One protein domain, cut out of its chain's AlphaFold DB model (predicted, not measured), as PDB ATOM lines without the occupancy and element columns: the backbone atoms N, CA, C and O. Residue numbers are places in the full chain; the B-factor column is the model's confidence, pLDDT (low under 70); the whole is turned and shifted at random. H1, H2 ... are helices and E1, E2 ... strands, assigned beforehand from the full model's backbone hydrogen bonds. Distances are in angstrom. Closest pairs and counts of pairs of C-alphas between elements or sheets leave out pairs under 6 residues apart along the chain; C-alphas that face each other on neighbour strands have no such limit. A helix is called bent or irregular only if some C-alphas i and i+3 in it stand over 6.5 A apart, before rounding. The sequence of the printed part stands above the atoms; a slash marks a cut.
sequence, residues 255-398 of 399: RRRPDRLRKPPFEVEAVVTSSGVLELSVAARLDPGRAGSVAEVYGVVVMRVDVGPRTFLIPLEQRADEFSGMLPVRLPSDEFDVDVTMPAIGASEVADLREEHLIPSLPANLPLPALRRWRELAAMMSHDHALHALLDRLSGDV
ATOM      1  N   ARG A 255      67.566 -12.615  15.289       69.62
ATOM      2  CA  ARG A 255      68.742 -12.049  15.966       69.62
ATOM      3  C   ARG A 255      70.011 -12.640  15.357       69.62
ATOM      4  O   ARG A 255      70.029 -13.827  15.031       69.62
ATOM      5  N   ARG A 256      71.053 -11.817  15.222       77.44
ATOM      6  CA  ARG A 256      72.331 -12.160  14.585       77.44
ATOM      7  C   ARG A 256      73.502 -11.724  15.463       77.44
ATOM      8  O   ARG A 256      73.499 -10.592  15.945       77.44
ATOM      9  N   ARG A 257      74.502 -12.590  15.639       79.00
ATOM     10  CA  ARG A 257      75.810 -12.249  16.225       79.00
ATOM     11  C   ARG A 257      76.904 -12.584  15.210       79.00
ATOM     12  O   ARG A 257      77.068 -13.768  14.925       79.00
ATOM     13  N   PRO A 258      77.584 -11.579  14.634       83.50
ATOM     14  CA  PRO A 258      78.712 -11.807  13.746       83.50
ATOM     15  C   PRO A 258      80.005 -11.958  14.554       83.50
ATOM     16  O   PRO A 258      80.362 -11.070  15.327       83.50
ATOM     17  N   ASP A 259      80.728 -13.042  14.313       86.56
ATOM     18  CA  ASP A 259      82.118 -13.229  14.720       86.56
ATOM     19  C   ASP A 259      82.985 -13.274  13.450       86.56
ATOM     20  O   ASP A 259      82.586 -13.843  12.430       86.56
ATOM     21  N   ARG A 260      84.149 -12.614  13.467       88.88
ATOM     22  CA  ARG A 260      84.997 -12.449  12.276       88.88
ATOM     23  C   ARG A 260      86.394 -12.994  12.507       88.88
ATOM     24  O   ARG A 260      87.104 -12.518  13.387       88.88
ATOM     25  N   LEU A 261      86.801 -13.905  11.636       88.06
ATOM     26  CA  LEU A 261      88.161 -14.403  11.522       88.06
ATOM     27  C   LEU A 261      88.839 -13.737  10.322       88.06
ATOM     28  O   LEU A 261      88.325 -13.772   9.203       88.06
ATOM     29  N   ARG A 262      90.014 -13.145  10.539       89.44
ATOM     30  CA  ARG A 262      90.799 -12.490   9.485       89.44
ATOM     31  C   ARG A 262      92.134 -13.192   9.305       89.44
ATOM     32  O   ARG A 262      92.995 -13.108  10.174       89.44
ATOM     33  N   LYS A 263      92.308 -13.829   8.148       87.69
ATOM     34  CA  LYS A 263      93.551 -14.467   7.705       87.69
ATOM     35  C   LYS A 263      93.841 -14.035   6.267       87.69
ATOM     36  O   LYS A 263      93.487 -14.771   5.347       87.69
ATOM     37  N   PRO A 264      94.430 -12.841   6.052       87.88
ATOM     38  CA  PRO A 264      94.605 -12.273   4.718       87.88
ATOM     39  C   PRO A 264      95.175 -13.289   3.708       87.88
ATOM     40  O   PRO A 264      96.142 -13.978   4.037       87.88
ATOM     41  N   PRO A 265      94.589 -13.397   2.498       93.00
ATOM     42  CA  PRO A 265      93.553 -12.517   1.941       93.00
ATOM     43  C   PRO A 265      92.116 -12.819   2.404       93.00
ATOM     44  O   PRO A 265      91.195 -12.128   1.974       93.00
ATOM     45  N   PHE A 266      91.910 -13.826   3.257       94.12
ATOM     46  CA  PHE A 266      90.590 -14.285   3.682       94.12
ATOM     47  C   PHE A 266      90.014 -13.497   4.862       94.12
ATOM     48  O   PHE A 266      90.687 -13.232   5.863       94.12
ATOM     49  N   GLU A 267      88.721 -13.214   4.773       94.75
ATOM     50  CA  GLU A 267      87.850 -12.834   5.878       94.75
ATOM     51  C   GLU A 267      86.708 -13.854   5.938       94.75
ATOM     52  O   GLU A 267      85.995 -14.064   4.955       94.75
ATOM     53  N   VAL A 268      86.572 -14.524   7.082       93.25
ATOM     54  CA  VAL A 268      85.467 -15.442   7.366       93.25
ATOM     55  C   VAL A 268      84.564 -14.780   8.393       93.25
ATOM     56  O   VAL A 268      85.005 -14.431   9.485       93.25
ATOM     57  N   GLU A 269      83.300 -14.604   8.037       94.00
ATOM     58  CA  GLU A 269      82.259 -14.105   8.926       94.00
ATOM     59  C   GLU A 269      81.323 -15.261   9.292       94.00
ATOM     60  O   GLU A 269      80.717 -15.893   8.427       94.00
ATOM     61  N   ALA A 270      81.236 -15.544  10.588       91.25
ATOM     62  CA  ALA A 270      80.371 -16.545  11.184       91.25
ATOM     63  C   ALA A 270      79.199 -15.827  11.863       91.25
ATOM     64  O   ALA A 270      79.389 -15.130  12.857       91.25
ATOM     65  N   VAL A 271      77.986 -15.970  11.327       91.12
ATOM     66  CA  VAL A 271      76.789 -15.330  11.889       91.12
ATOM     67  C   VAL A 271      75.879 -16.378  12.507       91.12
ATOM     68  O   VAL A 271      75.219 -17.142  11.799       91.12
ATOM     69  N   VAL A 272      75.800 -16.396  13.837       87.25
ATOM     70  CA  VAL A 272      74.810 -17.221  14.540       87.25
ATOM     71  C   VAL A 272      73.461 -16.518  14.509       87.25
ATOM     72  O   VAL A 272      73.333 -15.360  14.915       87.25
ATOM     73  N   THR A 273      72.447 -17.242  14.049       85.62
ATOM     74  CA  THR A 273      71.060 -16.782  13.992       85.62
ATOM     75  C   THR A 273      70.226 -17.381  15.124       85.62
ATOM     76  O   THR A 273      70.459 -18.506  15.569       85.62
ATOM     77  N   SER A 274      69.185 -16.671  15.567       81.12
ATOM     78  CA  SER A 274      68.268 -17.183  16.599       81.12
ATOM     79  C   SER A 274      67.446 -18.410  16.183       81.12
ATOM     80  O   SER A 274      66.801 -19.005  17.038       81.12
ATOM     81  N   SER A 275      67.441 -18.785  14.901       80.19
ATOM     82  CA  SER A 275      66.791 -20.001  14.390       80.19
ATOM     83  C   SER A 275      67.668 -21.255  14.500       80.19
ATOM     84  O   SER A 275      67.263 -22.320  14.043       80.19
ATOM     85  N   GLY A 276      68.861 -21.149  15.093       82.31
ATOM     86  CA  GLY A 276      69.772 -22.282  15.255       82.31
ATOM     87  C   GLY A 276      70.608 -22.591  14.009       82.31
ATOM     88  O   GLY A 276      71.068 -23.722  13.830       82.31
ATOM     89  N   VAL A 277      70.792 -21.598  13.134       87.00
ATOM     90  CA  VAL A 277      71.619 -21.690  11.923       87.00
ATOM     91  C   VAL A 277      72.865 -20.827  12.088       87.00
ATOM     92  O   VAL A 277      72.786 -19.698  12.578       87.00
ATOM     93  N   LEU A 278      74.001 -21.357  11.648       90.25
ATOM     94  CA  LEU A 278      75.239 -20.626  11.434       90.25
ATOM     95  C   LEU A 278      75.351 -20.283   9.946       90.25
ATOM     96  O   LEU A 278      75.447 -21.178   9.110       90.25
ATOM     97  N   GLU A 279      75.338 -19.000   9.610       92.06
ATOM     98  CA  GLU A 279      75.646 -18.528   8.259       92.06
ATOM     99  C   GLU A 279      77.156 -18.263   8.177       92.06
ATOM    100  O   GLU A 279      77.660 -17.335   8.810       92.06
ATOM    101  N   LEU A 280      77.888 -19.089   7.423       93.12
ATOM    102  CA  LEU A 280      79.302 -18.859   7.125       93.12
ATOM    103  C   LEU A 280      79.410 -18.072   5.829       93.12
ATOM    104  O   LEU A 280      78.898 -18.514   4.804       93.12
ATOM    105  N   SER A 281      80.108 -16.943   5.857       94.44
ATOM    106  CA  SER A 281      80.483 -16.187   4.664       94.44
ATOM    107  C   SER A 281      81.997 -16.113   4.573       94.44
ATOM    108  O   SER A 281      82.663 -15.805   5.555       94.44
ATOM    109  N   VAL A 282      82.545 -16.390   3.396       95.75
ATOM    110  CA  VAL A 282      83.979 -16.285   3.126       95.75
ATOM    111  C   VAL A 282      84.182 -15.274   2.017       95.75
ATOM    112  O   VAL A 282      83.517 -15.355   0.986       95.75
ATOM    113  N   ALA A 283      85.108 -14.348   2.222       95.44
ATOM    114  CA  ALA A 283      85.570 -13.406   1.219       95.44
ATOM    115  C   ALA A 283      87.096 -13.470   1.120       95.44
ATOM    116  O   ALA A 283      87.778 -13.566   2.137       95.44
ATOM    117  N   ALA A 284      87.640 -13.411  -0.092       95.44
ATOM    118  CA  ALA A 284      89.070 -13.311  -0.349       95.44
ATOM    119  C   ALA A 284      89.320 -12.174  -1.335       95.44
ATOM    120  O   ALA A 284      88.975 -12.293  -2.511       95.44
ATOM    121  N   ARG A 285      89.908 -11.074  -0.863       93.12
ATOM    122  CA  ARG A 285      90.193  -9.903  -1.705       93.12
ATOM    123  C   ARG A 285      91.599  -9.975  -2.259       93.12
ATOM    124  O   ARG A 285      92.549 -10.178  -1.505       93.12
ATOM    125  N   LEU A 286      91.714  -9.798  -3.566       91.88
ATOM    126  CA  LEU A 286      92.967  -9.863  -4.301       91.88
ATOM    127  C   LEU A 286      93.234  -8.546  -5.025       91.88
ATOM    128  O   LEU A 286      92.326  -7.753  -5.263       91.88
ATOM    129  N   ASP A 287      94.486  -8.341  -5.428       88.00
ATOM    130  CA  ASP A 287      94.824  -7.217  -6.295       88.00
ATOM    131  C   ASP A 287      94.040  -7.299  -7.623       88.00
ATOM    132  O   ASP A 287      93.855  -8.399  -8.170       88.00
ATOM    133  N   PRO A 288      93.609  -6.156  -8.194       81.00
ATOM    134  CA  PRO A 288      92.890  -6.131  -9.461       81.00
ATOM    135  C   PRO A 288      93.617  -6.917 -10.561       81.00
ATOM    136  O   PRO A 288      94.819  -6.763 -10.774       81.00
ATOM    137  N   GLY A 289      92.885  -7.782 -11.267       79.25
ATOM    138  CA  GLY A 289      93.429  -8.623 -12.340       79.25
ATOM    139  C   GLY A 289      94.082  -9.934 -11.883       79.25
ATOM    140  O   GLY A 289      94.303 -10.805 -12.722       79.25
ATOM    141  N   ARG A 290      94.327 -10.144 -10.579       88.44
ATOM    142  CA  ARG A 290      94.801 -11.441 -10.049       88.44
ATOM    143  C   ARG A 290      93.684 -12.467  -9.886       88.44
ATOM    144  O   ARG A 290      93.933 -13.653 -10.063       88.44
ATOM    145  N   ALA A 291      92.460 -12.034  -9.586       88.31
ATOM    146  CA  ALA A 291      91.337 -12.953  -9.388       88.31
ATOM    147  C   ALA A 291      91.045 -13.809 -10.634       88.31
ATOM    148  O   ALA A 291      90.797 -15.002 -10.506       88.31
ATOM    149  N   GLY A 292      91.151 -13.233 -11.838       88.75
ATOM    150  CA  GLY A 292      90.945 -13.965 -13.093       88.75
ATOM    151  C   GLY A 292      91.967 -15.072 -13.331       88.75
ATOM    152  O   GLY A 292      91.579 -16.202 -13.609       88.75
ATOM    153  N   SER A 293      93.258 -14.778 -13.161       90.19
ATOM    154  CA  SER A 293      94.308 -15.787 -13.354       90.19
ATOM    155  C   SER A 293      94.272 -16.881 -12.288       90.19
ATOM    156  O   SER A 293      94.554 -18.038 -12.586       90.19
ATOM    157  N   VAL A 294      93.882 -16.546 -11.053       93.19
ATOM    158  CA  VAL A 294      93.629 -17.545 -10.007       93.19
ATOM    159  C   VAL A 294      92.444 -18.430 -10.399       93.19
ATOM    160  O   VAL A 294      92.570 -19.650 -10.384       93.19
ATOM    161  N   ALA A 295      91.317 -17.849 -10.809       92.31
ATOM    162  CA  ALA A 295      90.136 -18.619 -11.193       92.31
ATOM    163  C   ALA A 295      90.410 -19.569 -12.370       92.31
ATOM    164  O   ALA A 295      89.980 -20.716 -12.329       92.31
ATOM    165  N   GLU A 296      91.184 -19.137 -13.369       93.00
ATOM    166  CA  GLU A 296      91.566 -19.969 -14.518       93.00
ATOM    167  C   GLU A 296      92.320 -21.242 -14.099       93.00
ATOM    168  O   GLU A 296      92.055 -22.325 -14.615       93.00
ATOM    169  N   VAL A 297      93.221 -21.139 -13.116       94.62
ATOM    170  CA  VAL A 297      94.020 -22.277 -12.629       94.62
ATOM    171  C   VAL A 297      93.233 -23.171 -11.663       94.62
ATOM    172  O   VAL A 297      93.488 -24.376 -11.577       94.62
ATOM    173  N   TYR A 298      92.297 -22.603 -10.903       96.19
ATOM    174  CA  TYR A 298      91.478 -23.343  -9.938       96.19
ATOM    175  C   TYR A 298      90.234 -23.988 -10.569       96.19
ATOM    176  O   TYR A 298      89.737 -24.988 -10.045       96.19
ATOM    177  N   GLY A 299      89.720 -23.425 -11.664       94.31
ATOM    178  CA  GLY A 299      88.376 -23.682 -12.180       94.31
ATOM    179  C   GLY A 299      87.323 -23.047 -11.270       94.31
ATOM    180  O   GLY A 299      86.787 -21.982 -11.557       94.31
ATOM    181  N   VAL A 300      87.077 -23.674 -10.119       94.88
ATOM    182  CA  VAL A 300      86.250 -23.133  -9.031       94.88
ATOM    183  C   VAL A 300      87.082 -23.155  -7.757       94.88
ATOM    184  O   VAL A 300      87.535 -24.215  -7.335       94.88
ATOM    185  N   VAL A 301      87.277 -21.989  -7.140       97.06
ATOM    186  CA  VAL A 301      87.963 -21.883  -5.845       97.06
ATOM    187  C   VAL A 301      87.029 -22.398  -4.756       97.06
ATOM    188  O   VAL A 301      85.896 -21.938  -4.647       97.06
ATOM    189  N   VAL A 302      87.499 -23.323  -3.930       97.12
ATOM    190  CA  VAL A 302      86.739 -23.894  -2.816       97.12
ATOM    191  C   VAL A 302      87.514 -23.693  -1.525       97.12
ATOM    192  O   VAL A 302      88.638 -24.172  -1.372       97.12
ATOM    193  N   MET A 303      86.902 -22.991  -0.576       96.62
ATOM    194  CA  MET A 303      87.480 -22.784   0.747       96.62
ATOM    195  C   MET A 303      87.087 -23.884   1.711       96.62
ATOM    196  O   MET A 303      85.941 -24.327   1.729       96.62
ATOM    197  N   ARG A 304      88.050 -24.288   2.539       95.19
ATOM    198  CA  ARG A 304      87.863 -25.260   3.612       95.19
ATOM    199  C   ARG A 304      87.767 -24.512   4.933       95.19
ATOM    200  O   ARG A 304      88.726 -23.856   5.327       95.19
ATOM    201  N   VAL A 305      86.615 -24.595   5.587       94.62
ATOM    202  CA  VAL A 305      86.365 -23.940   6.875       94.62
ATOM    203  C   VAL A 305      86.059 -25.008   7.908       94.62
ATOM    204  O   VAL A 305      85.117 -25.782   7.743       94.62
ATOM    205  N   ASP A 306      86.855 -25.052   8.965       92.81
ATOM    206  CA  ASP A 306      86.628 -25.933  10.099       92.81
ATOM    207  C   ASP A 306      85.650 -25.271  11.065       92.81
ATOM    208  O   ASP A 306      85.785 -24.095  11.398       92.81
ATOM    209  N   VAL A 307      84.649 -26.034  11.495       91.50
ATOM    210  CA  VAL A 307      83.643 -25.637  12.482       91.50
ATOM    211  C   VAL A 307      83.532 -26.768  13.502       91.50
ATOM    212  O   VAL A 307      82.906 -27.808  13.259       91.50
ATOM    213  N   GLY A 308      84.185 -26.587  14.649       88.69
ATOM    214  CA  GLY A 308      84.404 -27.655  15.620       88.69
ATOM    215  C   GLY A 308      85.130 -28.848  14.973       88.69
ATOM    216  O   GLY A 308      86.170 -28.656  14.351       88.69
ATOM    217  N   PRO A 309      84.609 -30.087  15.075       87.50
ATOM    218  CA  PRO A 309      85.273 -31.274  14.528       87.50
ATOM    219  C   PRO A 309      85.011 -31.507  13.029       87.50
ATOM    220  O   PRO A 309      85.395 -32.551  12.502       87.50
ATOM    221  N   ARG A 310      84.282 -30.614  12.346       90.50
ATOM    222  CA  ARG A 310      83.851 -30.812  10.954       90.50
ATOM    223  C   ARG A 310      84.468 -29.769  10.037       90.50
ATOM    224  O   ARG A 310      84.434 -28.587  10.351       90.50
ATOM    225  N   THR A 311      84.917 -30.204   8.867       93.25
ATOM    226  CA  THR A 311      85.337 -29.315   7.778       93.25
ATOM    227  C   THR A 311      84.205 -29.160   6.770       93.25
ATOM    228  O   THR A 311      83.616 -30.149   6.330       93.25
ATOM    229  N   PHE A 312      83.934 -27.922   6.375       94.88
ATOM    230  CA  PHE A 312      82.974 -27.558   5.343       94.88
ATOM    231  C   PHE A 312      83.693 -26.980   4.121       94.88
ATOM    232  O   PHE A 312      84.700 -26.283   4.242       94.88
ATOM    233  N   LEU A 313      83.157 -27.272   2.941       96.25
ATOM    234  CA  LEU A 313      83.625 -26.808   1.642       96.25
ATOM    235  C   LEU A 313      82.699 -25.694   1.156       96.25
ATOM    236  O   LEU A 313      81.495 -25.890   1.009       96.25
ATOM    237  N   ILE A 314      83.256 -24.519   0.897       96.19
ATOM    238  CA  ILE A 314      82.502 -23.349   0.452       96.19
ATOM    239  C   ILE A 314      83.031 -22.956  -0.927       96.19
ATOM    240  O   ILE A 314      84.110 -22.357  -1.006       96.19
ATOM    241  N   PRO A 315      82.328 -23.299  -2.024       96.38
ATOM    242  CA  PRO A 315      82.723 -22.846  -3.345       96.38
ATOM    243  C   PRO A 315      82.531 -21.332  -3.438       96.38
ATOM    244  O   PRO A 315      81.495 -20.789  -3.043       96.38
ATOM    245  N   LEU A 316      83.549 -20.652  -3.945       95.81
ATOM    246  CA  LEU A 316      83.578 -19.209  -4.053       95.81
ATOM    247  C   LEU A 316      83.233 -18.776  -5.476       95.81
ATOM    248  O   LEU A 316      83.742 -19.297  -6.467       95.81
ATOM    249  N   GLU A 317      82.384 -17.767  -5.567       94.06
ATOM    250  CA  GLU A 317      82.127 -17.026  -6.785       94.06
ATOM    251  C   GLU A 317      83.205 -15.963  -6.987       94.06
ATOM    252  O   GLU A 317      83.460 -15.140  -6.103       94.06
ATOM    253  N   GLN A 318      83.798 -15.963  -8.178       92.06
ATOM    254  CA  GLN A 318      84.695 -14.909  -8.619       92.06
ATOM    255  C   GLN A 318      83.901 -13.640  -8.977       92.06
ATOM    256  O   GLN A 318      82.999 -13.663  -9.816       92.06
ATOM    257  N   ARG A 319      84.294 -12.518  -8.377       89.19
ATOM    258  CA  ARG A 319      83.952 -11.145  -8.772       89.19
ATOM    259  C   ARG A 319      85.210 -10.441  -9.301       89.19
ATOM    260  O   ARG A 319      86.249 -11.070  -9.473       89.19
ATOM    261  N   ALA A 320      85.119  -9.148  -9.618       85.56
ATOM    262  CA  ALA A 320      86.202  -8.412 -10.285       85.56
ATOM    263  C   ALA A 320      87.566  -8.526  -9.564       85.56
ATOM    264  O   ALA A 320      88.586  -8.774 -10.208       85.56
ATOM    265  N   ASP A 321      87.568  -8.384  -8.243       89.06
ATOM    266  CA  ASP A 321      88.747  -8.336  -7.368       89.06
ATOM    267  C   ASP A 321      88.591  -9.198  -6.100       89.06
ATOM    268  O   ASP A 321      89.414  -9.153  -5.187       89.06
ATOM    269  N   GLU A 322      87.541 -10.016  -6.029       93.38
ATOM    270  CA  GLU A 322      87.189 -10.772  -4.830       93.38
ATOM    271  C   GLU A 322      86.648 -12.155  -5.192       93.38
ATOM    272  O   GLU A 322      85.915 -12.315  -6.166       93.38
ATOM    273  N   PHE A 323      86.964 -13.150  -4.372       95.31
ATOM    274  CA  PHE A 323      86.227 -14.405  -4.318       95.31
ATOM    275  C   PHE A 323      85.301 -14.388  -3.110       95.31
ATOM    276  O   PHE A 323      85.742 -14.053  -2.014       95.31
ATOM    277  N   SER A 324      84.034 -14.766  -3.277       95.69
ATOM    278  CA  SER A 324      83.092 -14.797  -2.154       95.69
ATOM    279  C   SER A 324      82.162 -15.998  -2.198       95.69
ATOM    280  O   SER A 324      81.710 -16.397  -3.267       95.69
ATOM    281  N   GLY A 325      81.839 -16.558  -1.041       95.12
ATOM    282  CA  GLY A 325      80.937 -17.696  -0.920       95.12
ATOM    283  C   GLY A 325      80.202 -17.672   0.410       95.12
ATOM    284  O   GLY A 325      80.632 -17.015   1.357       95.12
ATOM    285  N   MET A 326      79.078 -18.378   0.470       94.56
ATOM    286  CA  MET A 326      78.271 -18.496   1.678       94.56
ATOM    287  C   MET A 326      77.749 -19.923   1.820       94.56
ATOM    288  O   MET A 326      77.339 -20.535   0.833       94.56
ATOM    289  N   LEU A 327      77.722 -20.420   3.053       93.50
ATOM    290  CA  LEU A 327      77.170 -21.720   3.401       93.50
ATOM    291  C   LEU A 327      76.369 -21.622   4.713       93.50
ATOM    292  O   LEU A 327      76.956 -21.352   5.763       93.50
ATOM    293  N   PRO A 328      75.045 -21.850   4.690       91.38
ATOM    294  CA  PRO A 328      74.277 -22.035   5.915       91.38
ATOM    295  C   PRO A 328      74.495 -23.450   6.464       91.38
ATOM    296  O   PRO A 328      74.305 -24.431   5.747       91.38
ATOM    297  N   VAL A 329      74.842 -23.582   7.742       89.62
ATOM    298  CA  VAL A 329      74.993 -24.879   8.419       89.62
ATOM    299  C   VAL A 329      74.204 -24.903   9.725       89.62
ATOM    300  O   VAL A 329      73.944 -23.870  10.341       89.62
ATOM    301  N   ARG A 330      73.786 -26.092  10.166       86.00
ATOM    302  CA  ARG A 330      73.168 -26.244  11.492       86.00
ATOM    303  C   ARG A 330      74.228 -26.083  12.576       86.00
ATOM    304  O   ARG A 330      75.346 -26.565  12.399       86.00
ATOM    305  N   LEU A 331      73.865 -25.448  13.693       81.38
ATOM    306  CA  LEU A 331      74.779 -25.308  14.827       81.38
ATOM    307  C   LEU A 331      75.219 -26.694  15.333       81.38
ATOM    308  O   LEU A 331      74.360 -27.547  15.572       81.38
ATOM    309  N   PRO A 332      76.532 -26.944  15.481       75.44
ATOM    310  CA  PRO A 332      77.038 -28.242  15.919       75.44
ATOM    311  C   PRO A 332      76.886 -28.472  17.431       75.44
ATOM    312  O   PRO A 332      76.709 -29.612  17.854       75.44
ATOM    313  N   SER A 333      76.969 -27.408  18.231       80.31
ATOM    314  CA  SER A 333      76.981 -27.417  19.701       80.31
ATOM    315  C   SER A 333      76.730 -26.004  20.242       80.31
ATOM    316  O   SER A 333      76.679 -25.050  19.467       80.31
ATOM    317  N   ASP A 334      76.622 -25.861  21.568       78.62
ATOM    318  CA  ASP A 334      76.427 -24.563  22.235       78.62
ATOM    319  C   ASP A 334      77.638 -23.614  22.094       78.62
ATOM    320  O   ASP A 334      77.508 -22.386  22.157       78.62
ATOM    321  N   GLU A 335      78.824 -24.175  21.874       83.44
ATOM    322  CA  GLU A 335      80.068 -23.445  21.650       83.44
ATOM    323  C   GLU A 335      80.989 -24.265  20.739       83.44
ATOM    324  O   GLU A 335      81.061 -25.493  20.873       83.44
ATOM    325  N   PHE A 336      81.673 -23.606  19.806       87.25
ATOM    326  CA  PHE A 336      82.584 -24.249  18.860       87.25
ATOM    327  C   PHE A 336      83.599 -23.252  18.297       87.25
ATOM    328  O   PHE A 336      83.415 -22.039  18.371       87.25
ATOM    329  N   ASP A 337      84.661 -23.789  17.709       90.94
ATOM    330  CA  ASP A 337      85.715 -23.012  17.067       90.94
ATOM    331  C   ASP A 337      85.465 -22.928  15.564       90.94
ATOM    332  O   ASP A 337      85.038 -23.911  14.955       90.94
ATOM    333  N   VAL A 338      85.737 -21.768  14.971       90.38
ATOM    334  CA  VAL A 338      85.778 -21.573  13.520       90.38
ATOM    335  C   VAL A 338      87.203 -21.229  13.113       90.38
ATOM    336  O   VAL A 338      87.795 -20.285  13.647       90.38
ATOM    337  N   ASP A 339      87.748 -21.980  12.157       91.56
ATOM    338  CA  ASP A 339      89.079 -21.718  11.612       91.56
ATOM    339  C   ASP A 339      89.198 -22.053  10.118       91.56
ATOM    340  O   ASP A 339      88.393 -22.774   9.533       91.56
ATOM    341  N   VAL A 340      90.241 -21.518   9.495       90.31
ATOM    342  CA  VAL A 340      90.717 -21.906   8.168       90.31
ATOM    343  C   VAL A 340      92.120 -22.473   8.354       90.31
ATOM    344  O   VAL A 340      93.108 -21.731   8.410       90.31
ATOM    345  N   THR A 341      92.204 -23.795   8.509       85.62
ATOM    346  CA  THR A 341      93.480 -24.492   8.743       85.62
ATOM    347  C   THR A 341      94.137 -24.969   7.451       85.62
ATOM    348  O   THR A 341      95.363 -25.073   7.395       85.62
ATOM    349  N   MET A 342      93.338 -25.202   6.405       90.12
ATOM    350  CA  MET A 342      93.781 -25.782   5.140       90.12
ATOM    351  C   MET A 342      93.673 -24.790   3.976       90.12
ATOM    352  O   MET A 342      92.701 -24.032   3.919       90.12
ATOM    353  N   PRO A 343      94.627 -24.827   3.025       94.06
ATOM    354  CA  PRO A 343      94.567 -24.046   1.795       94.06
ATOM    355  C   PRO A 343      93.253 -24.174   1.025       94.06
ATOM    356  O   PRO A 343      92.588 -25.214   1.069       94.06
ATOM    357  N   ALA A 344      92.931 -23.120   0.268       95.81
ATOM    358  CA  ALA A 344      91.927 -23.184  -0.785       95.81
ATOM    359  C   ALA A 344      92.274 -24.313  -1.762       95.81
ATOM    360  O   ALA A 344      93.443 -24.512  -2.085       95.81
ATOM    361  N   ILE A 345      91.264 -25.021  -2.250       97.25
ATOM    362  CA  ILE A 345      91.421 -26.074  -3.255       97.25
ATOM    363  C   ILE A 345      90.641 -25.719  -4.520       97.25
ATOM    364  O   ILE A 345      89.802 -24.816  -4.503       97.25
ATOM    365  N   GLY A 346      90.930 -26.402  -5.624       96.62
ATOM    366  CA  GLY A 346      90.244 -26.217  -6.901       96.62
ATOM    367  C   GLY A 346      89.530 -27.481  -7.364       96.62
ATOM    368  O   GLY A 346      89.386 -28.450  -6.621       96.62
ATOM    369  N   ALA A 347      89.111 -27.480  -8.629       95.25
ATOM    370  CA  ALA A 347      88.373 -28.594  -9.218       95.25
ATOM    371  C   ALA A 347      89.139 -29.925  -9.169       95.25
ATOM    372  O   ALA A 347      88.553 -30.954  -8.840       95.25
ATOM    373  N   SER A 348      90.449 -29.888  -9.437       94.25
ATOM    374  CA  SER A 348      91.315 -31.069  -9.450       94.25
ATOM    375  C   SER A 348      91.341 -31.794  -8.107       94.25
ATOM    376  O   SER A 348      91.150 -32.999  -8.071       94.25
ATOM    377  N   GLU A 349      91.527 -31.079  -6.996       95.88
ATOM    378  CA  GLU A 349      91.573 -31.712  -5.675       95.88
ATOM    379  C   GLU A 349      90.189 -32.133  -5.183       95.88
ATOM    380  O   GLU A 349      90.081 -33.110  -4.447       95.88
ATOM    381  N   VAL A 350      89.124 -31.415  -5.565       95.25
ATOM    382  CA  VAL A 350      87.758 -31.826  -5.206       95.25
ATOM    383  C   VAL A 350      87.379 -33.128  -5.911       95.25
ATOM    384  O   VAL A 350      86.680 -33.935  -5.307       95.25
ATOM    385  N   ALA A 351      87.859 -33.359  -7.136       94.38
ATOM    386  CA  ALA A 351      87.604 -34.598  -7.875       94.38
ATOM    387  C   ALA A 351      88.167 -35.853  -7.175       94.38
ATOM    388  O   ALA A 351      87.680 -36.956  -7.411       94.38
ATOM    389  N   ASP A 352      89.158 -35.682  -6.295       93.00
ATOM    390  CA  ASP A 352      89.739 -36.757  -5.486       93.00
ATOM    391  C   ASP A 352      89.056 -36.912  -4.110       93.00
ATOM    392  O   ASP A 352      89.408 -37.802  -3.324       93.00
ATOM    393  N   LEU A 353      88.091 -36.048  -3.769       93.62
ATOM    394  CA  LEU A 353      87.382 -36.127  -2.496       93.62
ATOM    395  C   LEU A 353      86.330 -37.235  -2.507       93.62
ATOM    396  O   LEU A 353      85.526 -37.392  -3.422       93.62
ATOM    397  N   ARG A 354      86.279 -37.968  -1.399       92.38
ATOM    398  CA  ARG A 354      85.226 -38.951  -1.136       92.38
ATOM    399  C   ARG A 354      83.898 -38.270  -0.811       92.38
ATOM    400  O   ARG A 354      83.875 -37.168  -0.260       92.38
ATOM    401  N   GLU A 355      82.796 -38.985  -1.050       93.88
ATOM    402  CA  GLU A 355      81.422 -38.533  -0.764       93.88
ATOM    403  C   GLU A 355      81.271 -37.997   0.673       93.88
ATOM    404  O   GLU A 355      80.670 -36.945   0.891       93.88
ATOM    405  N   GLU A 356      81.902 -38.659   1.647       93.62
ATOM    406  CA  GLU A 356      81.897 -38.291   3.071       93.62
ATOM    407  C   GLU A 356      82.426 -36.876   3.366       93.62
ATOM    408  O   GLU A 356      81.981 -36.243   4.323       93.62
ATOM    409  N   HIS A 357      83.322 -36.345   2.528       92.38
ATOM    410  CA  HIS A 357      83.836 -34.979   2.654       92.38
ATOM    411  C   HIS A 357      82.939 -33.936   1.969       92.38
ATOM    412  O   HIS A 357      82.980 -32.757   2.323       92.38
ATOM    413  N   LEU A 358      82.115 -34.354   1.004       93.69
ATOM    414  CA  LEU A 358      81.215 -33.473   0.257       93.69
ATOM    415  C   LEU A 358      79.887 -33.263   0.994       93.69
ATOM    416  O   LEU A 358      79.399 -32.135   1.065       93.69
ATOM    417  N   ILE A 359      79.331 -34.329   1.585       92.88
ATOM    418  CA  ILE A 359      78.010 -34.335   2.238       92.88
ATOM    419  C   ILE A 359      77.810 -33.179   3.235       92.88
ATOM    420  O   ILE A 359      76.784 -32.501   3.134       92.88
ATOM    421  N   PRO A 360      78.738 -32.889   4.175       90.56
ATOM    422  CA  PRO A 360      78.526 -31.822   5.158       90.56
ATOM    423  C   PRO A 360      78.324 -30.439   4.521       90.56
ATOM    424  O   PRO A 360      77.703 -29.566   5.119       90.56
ATOM    425  N   SER A 361      78.829 -30.257   3.303       93.19
ATOM    426  CA  SER A 361      78.907 -28.981   2.589       93.19
ATOM    427  C   SER A 361      77.746 -28.749   1.619       93.19
ATOM    428  O   SER A 361      77.697 -27.727   0.933       93.19
ATOM    429  N   LEU A 362      76.813 -29.701   1.554       90.94
ATOM    430  CA  LEU A 362      75.708 -29.740   0.603       90.94
ATOM    431  C   LEU A 362      74.342 -29.790   1.321       90.94
ATOM    432  O   LEU A 362      73.619 -30.778   1.204       90.94
ATOM    433  N   PRO A 363      73.963 -28.757   2.101       83.88
ATOM    434  CA  PRO A 363      72.665 -28.727   2.768       83.88
ATOM    435  C   PRO A 363      71.505 -28.528   1.774       83.88
ATOM    436  O   PRO A 363      71.646 -27.865   0.748       83.88
ATOM    437  N   ALA A 364      70.320 -29.042   2.122       73.44
ATOM    438  CA  ALA A 364      69.107 -28.963   1.293       73.44
ATOM    439  C   ALA A 364      68.677 -27.527   0.933       73.44
ATOM    440  O   ALA A 364      68.097 -27.287  -0.118       73.44
ATOM    441  N   ASN A 365      68.979 -26.551   1.790       71.62
ATOM    442  CA  ASN A 365      68.589 -25.149   1.639       71.62
ATOM    443  C   ASN A 365      69.732 -24.253   1.124       71.62
ATOM    444  O   ASN A 365      69.819 -23.082   1.500       71.62
ATOM    445  N   LEU A 366      70.628 -24.800   0.297       83.62
ATOM    446  CA  LEU A 366      71.726 -24.042  -0.303       83.62
ATOM    447  C   LEU A 366      71.219 -22.818  -1.094       83.62
ATOM    448  O   LEU A 366      70.313 -22.949  -1.921       83.62
ATOM    449  N   PRO A 367      71.841 -21.634  -0.928       84.62
ATOM    450  CA  PRO A 367      71.551 -20.482  -1.773       84.62
ATOM    451  C   PRO A 367      71.818 -20.779  -3.256       84.62
ATOM    452  O   PRO A 367      72.804 -21.435  -3.597       84.62
ATOM    453  N   LEU A 368      70.999 -20.222  -4.158       84.69
ATOM    454  CA  LEU A 368      71.146 -20.417  -5.610       84.69
ATOM    455  C   LEU A 368      72.561 -20.119  -6.152       84.69
ATOM    456  O   LEU A 368      73.035 -20.906  -6.976       84.69
ATOM    457  N   PRO A 369      73.266 -19.046  -5.724       86.19
ATOM    458  CA  PRO A 369      74.641 -18.809  -6.166       86.19
ATOM    459  C   PRO A 369      75.600 -19.936  -5.764       86.19
ATOM    460  O   PRO A 369      76.391 -20.386  -6.589       86.19
ATOM    461  N   ALA A 370      75.487 -20.447  -4.534       87.25
ATOM    462  CA  ALA A 370      76.313 -21.553  -4.050       87.25
ATOM    463  C   ALA A 370      76.001 -22.855  -4.806       87.25
ATOM    464  O   ALA A 370      76.914 -23.542  -5.261       87.25
ATOM    465  N   LEU A 371      74.715 -23.158  -5.026       91.19
ATOM    466  CA  LEU A 371      74.287 -24.320  -5.810       91.19
ATOM    467  C   LEU A 371      74.801 -24.263  -7.257       91.19
ATOM    468  O   LEU A 371      75.213 -25.284  -7.809       91.19
ATOM    469  N   ARG A 372      74.814 -23.077  -7.881       92.38
ATOM    470  CA  ARG A 372      75.385 -22.889  -9.223       92.38
ATOM    471  C   ARG A 372      76.866 -23.257  -9.249       92.38
ATOM    472  O   ARG A 372      77.267 -24.009 -10.130       92.38
ATOM    473  N   ARG A 373      77.653 -22.792  -8.275       93.88
ATOM    474  CA  ARG A 373      79.091 -23.098  -8.216       93.88
ATOM    475  C   ARG A 373      79.363 -24.578  -7.971       93.88
ATOM    476  O   ARG A 373      80.260 -25.133  -8.594       93.88
ATOM    477  N   TRP A 374      78.549 -25.244  -7.156       95.19
ATOM    478  CA  TRP A 374      78.618 -26.701  -7.020       95.19
ATOM    479  C   TRP A 374      78.321 -27.439  -8.334       95.19
ATOM    480  O   TRP A 374      78.996 -28.416  -8.647       95.19
ATOM    481  N   ARG A 375      77.357 -26.968  -9.133       94.88
ATOM    482  CA  ARG A 375      77.065 -27.543 -10.460       94.88
ATOM    483  C   ARG A 375      78.182 -27.297 -11.471       94.88
ATOM    484  O   ARG A 375      78.514 -28.203 -12.225       94.88
ATOM    485  N   GLU A 376      78.769 -26.103 -11.479       95.12
ATOM    486  CA  GLU A 376      79.951 -25.803 -12.300       95.12
ATOM    487  C   GLU A 376      81.124 -26.715 -11.930       95.12
ATOM    488  O   GLU A 376      81.786 -27.259 -12.808       95.12
ATOM    489  N   LEU A 377      81.332 -26.937 -10.632       95.38
ATOM    490  CA  LEU A 377      82.346 -27.847 -10.117       95.38
ATOM    491  C   LEU A 377      82.099 -29.296 -10.564       95.38
ATOM    492  O   LEU A 377      83.022 -29.937 -11.056       95.38
ATOM    493  N   ALA A 378      80.855 -29.778 -10.481       95.88
ATOM    494  CA  ALA A 378      80.472 -31.101 -10.977       95.88
ATOM    495  C   ALA A 378      80.675 -31.249 -12.494       95.88
ATOM    496  O   ALA A 378      81.125 -32.289 -12.954       95.88
ATOM    497  N   ALA A 379      80.409 -30.202 -13.281       95.94
ATOM    498  CA  ALA A 379      80.597 -30.236 -14.733       95.94
ATOM    499  C   ALA A 379      82.068 -30.410 -15.169       95.94
ATOM    500  O   ALA A 379      82.321 -30.760 -16.319       95.94
ATOM    501  N   MET A 380      83.029 -30.172 -14.269       94.75
ATOM    502  CA  MET A 380      84.462 -30.388 -14.506       94.75
ATOM    503  C   MET A 380      84.946 -31.785 -14.079       94.75
ATOM    504  O   MET A 380      86.127 -32.091 -14.233       94.75
ATOM    505  N   MET A 381      84.067 -32.618 -13.519       94.44
ATOM    506  CA  MET A 381      84.393 -33.941 -12.986       94.44
ATOM    507  C   MET A 381      83.934 -35.056 -13.926       94.44
ATOM    508  O   MET A 381      83.206 -34.835 -14.896       94.44
ATOM    509  N   SER A 382      84.376 -36.282 -13.646       94.25
ATOM    510  CA  SER A 382      83.856 -37.463 -14.326       94.25
ATOM    511  C   SER A 382      82.389 -37.703 -13.950       94.25
ATOM    512  O   SER A 382      81.963 -37.438 -12.828       94.25
ATOM    513  N   HIS A 383      81.605 -38.236 -14.891       92.12
ATOM    514  CA  HIS A 383      80.156 -38.423 -14.726       92.12
ATOM    515  C   HIS A 383      79.781 -39.385 -13.582       92.12
ATOM    516  O   HIS A 383      78.656 -39.350 -13.091       92.12
ATOM    517  N   ASP A 384      80.702 -40.258 -13.176       92.69
ATOM    518  CA  ASP A 384      80.569 -41.203 -12.066       92.69
ATOM    519  C   ASP A 384      80.971 -40.611 -10.704       92.69
ATOM    520  O   ASP A 384      80.833 -41.274  -9.675       92.69
ATOM    521  N   HIS A 385      81.435 -39.358 -10.667       95.31
ATOM    522  CA  HIS A 385      81.816 -38.698  -9.428       95.31
ATOM    523  C   HIS A 385      80.602 -38.484  -8.507       95.31
ATOM    524  O   HIS A 385      79.538 -38.017  -8.927       95.31
ATOM    525  N   ALA A 386      80.779 -38.754  -7.208       94.19
ATOM    526  CA  ALA A 386      79.705 -38.739  -6.209       94.19
ATOM    527  C   ALA A 386      78.949 -37.398  -6.121       94.19
ATOM    528  O   ALA A 386      77.766 -37.369  -5.776       94.19
ATOM    529  N   LEU A 387      79.604 -36.285  -6.476       94.88
ATOM    530  CA  LEU A 387      78.990 -34.956  -6.488       94.88
ATOM    531  C   LEU A 387      77.745 -34.879  -7.388       94.88
ATOM    532  O   LEU A 387      76.787 -34.207  -7.012       94.88
ATOM    533  N   HIS A 388      77.717 -35.580  -8.528       94.50
ATOM    534  CA  HIS A 388      76.546 -35.587  -9.413       94.50
ATOM    535  C   HIS A 388      75.312 -36.146  -8.694       94.50
ATOM    536  O   HIS A 388      74.295 -35.463  -8.582       94.50
ATOM    537  N   ALA A 389      75.439 -37.338  -8.102       92.50
ATOM    538  CA  ALA A 389      74.351 -37.978  -7.368       92.50
ATOM    539  C   ALA A 389      73.892 -37.151  -6.154       92.50
ATOM    540  O   ALA A 389      72.698 -37.106  -5.849       92.50
ATOM    541  N   LEU A 390      74.817 -36.477  -5.461       94.06
ATOM    542  CA  LEU A 390      74.478 -35.590  -4.345       94.06
ATOM    543  C   LEU A 390      73.671 -34.364  -4.803       94.06
ATOM    544  O   LEU A 390      72.690 -34.004  -4.152       94.06
ATOM    545  N   LEU A 391      74.037 -33.740  -5.927       93.31
ATOM    546  CA  LEU A 391      73.319 -32.580  -6.469       93.31
ATOM    547  C   LEU A 391      71.938 -32.936  -7.031       93.31
ATOM    548  O   LEU A 391      71.010 -32.124  -6.935       93.31
ATOM    549  N   ASP A 392      71.780 -34.143  -7.571       89.62
ATOM    550  CA  ASP A 392      70.486 -34.642  -8.042       89.62
ATOM    551  C   ASP A 392      69.514 -34.857  -6.876       89.62
ATOM    552  O   ASP A 392      68.364 -34.424  -6.951       89.62
ATOM    553  N   ARG A 393      69.985 -35.424  -5.752       87.62
ATOM    554  CA  ARG A 393      69.185 -35.567  -4.517       87.62
ATOM    555  C   ARG A 393      68.690 -34.211  -4.008       87.62
ATOM    556  O   ARG A 393      67.512 -34.064  -3.708       87.62
ATOM    557  N   LEU A 394      69.568 -33.205  -3.997       83.44
ATOM    558  CA  LEU A 394      69.208 -31.839  -3.604       83.44
ATOM    559  C   LEU A 394      68.189 -31.189  -4.545       83.44
ATOM    560  O   LEU A 394      67.421 -30.337  -4.115       83.44
ATOM    561  N   SER A 395      68.190 -31.559  -5.827       71.31
ATOM    562  CA  SER A 395      67.249 -31.019  -6.814       71.31
ATOM    563  C   SER A 395      65.892 -31.740  -6.774       71.31
ATOM    564  O   SER A 395      64.881 -31.135  -7.124       71.31
ATOM    565  N   GLY A 396      65.858 -33.001  -6.326       59.88
ATOM    566  CA  GLY A 396      64.636 -33.790  -6.131       59.88
ATOM    567  C   GLY A 396      63.802 -33.379  -4.913       59.88
ATOM    568  O   GLY A 396      62.586 -33.532  -4.947       59.88
ATOM    569  N   ASP A 397      64.428 -32.794  -3.887       51.59
ATOM    570  CA  ASP A 397      63.755 -32.271  -2.684       51.59
ATOM    571  C   ASP A 397      63.175 -30.844  -2.868       51.59
ATOM    572  O   ASP A 397      62.599 -30.279  -1.937       51.59
ATOM    573  N   VAL A 398      63.331 -30.237  -4.056       45.03
ATOM    574  CA  VAL A 398      62.913 -28.849  -4.375       45.03
ATOM    575  C   VAL A 398      61.660 -28.796  -5.280       45.03
ATOM    576  O   VAL A 398      61.273 -27.715  -5.728       45.03
TER     577      VAL A 398
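This is residues 255 to 398 of the 399 residues of an uncharacterized protein of Nonomuraea soli (UniProt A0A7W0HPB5). What shape do these atoms make? They make a small sandwich, with a sheet of four strands, E1, E2, E3, E6, facing a sheet of three, E5, E4, E7, their strands crossed at 41 degrees. The helices gather at one end and along one side: H3 beside edge strand E5, H4 by E5 and E6, H5 packed outside on H3 and H4, H1 near the start of E6, and H2 close to H1 and H4. What is it built of, and how large is it? The printed part has 144 residues, of mixed class, with seven named strands and five named helices in the order E1 E2 E3 H1 E4 E5 E6 E7 H2 H3 H4 H5; both sheets are antiparallel. It is compact, with a radius of gyration of the C-alphas of 14.8 A, and spans 40 by 40 by 25 A.

Where are the strands? E1 is residues 256 to 263, from C-alpha 256 at (72.331, -12.160, 14.585), E2 266 to 273, E3 277 to 285 (25.9 A), E4 302 to 307, E5 310 to 315, E6 322 to 330 (26.5 A) and E7 335 to 339. Where are the helices? H1 is residues 290 to 298, H2 347 to 350, H3 355 to 361, H4 368 to 379, 16.4 A long, and H5 386 to 396, ending at C-alpha 396 at (64.636, -33.790, -6.131). H3 is only just irregular: C-alphas 357 and 360 are 6.7 A apart.

How are the sheets paired? E1, E2 and E3 form a meander, each strand the antiparallel neighbour of the one before, with N 259 and O 270 at 2.9 A and N 269 and O 281 at 2.8 A; E3 and E6 have N 280 and O 327 at 3.0 A. E4 forms a hairpin with E5, with N 305 and O 312 at 2.9 A, and is the neighbour of E7, with N 306 and O 339 at 2.8 A. How do the helices stand? H3 is on the sheet E5 E4 E7, over none of its strands, its height over the sheet 4.1 A, only just above the sheet's level; the closest C-alphas of E5 and H3 are those of Phe 312 and Ser 361, 5.1 A. H5 touches H3 at a steep tilt of 46 degrees, the same way, closest at the C-alphas of Glu 355 and Ala 386, 5.7 A; H4, with residues 374 to 378 alone, touches H5 in a helical hairpin, at a steep tilt of 39 degrees, opposite ways, closest at the C-alphas of Ala 378 and Leu 387, 6.1 A. H1 only grazes the sheet E1 E2 E3 E6, with residues 290 to 295, and H2 is close to but not clearly touching H1 and H4, the closest C-alphas being 298 and 347, and 347 and 377, each pair 6.1 A apart. Are the helix backbones whole? Every O i to N i+4 pair is within hydrogen-bond range in H1, H4 and H5, against 1 of 3 in H3, where 2 of 4 O i to N i+3 pairs are; H2 is too short for an O i to N i+4 pair.

How far does it reach? The two C-alphas farthest apart are those of Arg 255 and Ser 382, 42.3 A. Is the printed part continuous and confident? It has no cut and no long link; pLDDT is under 70 at residue 255 and residues 396 to 398.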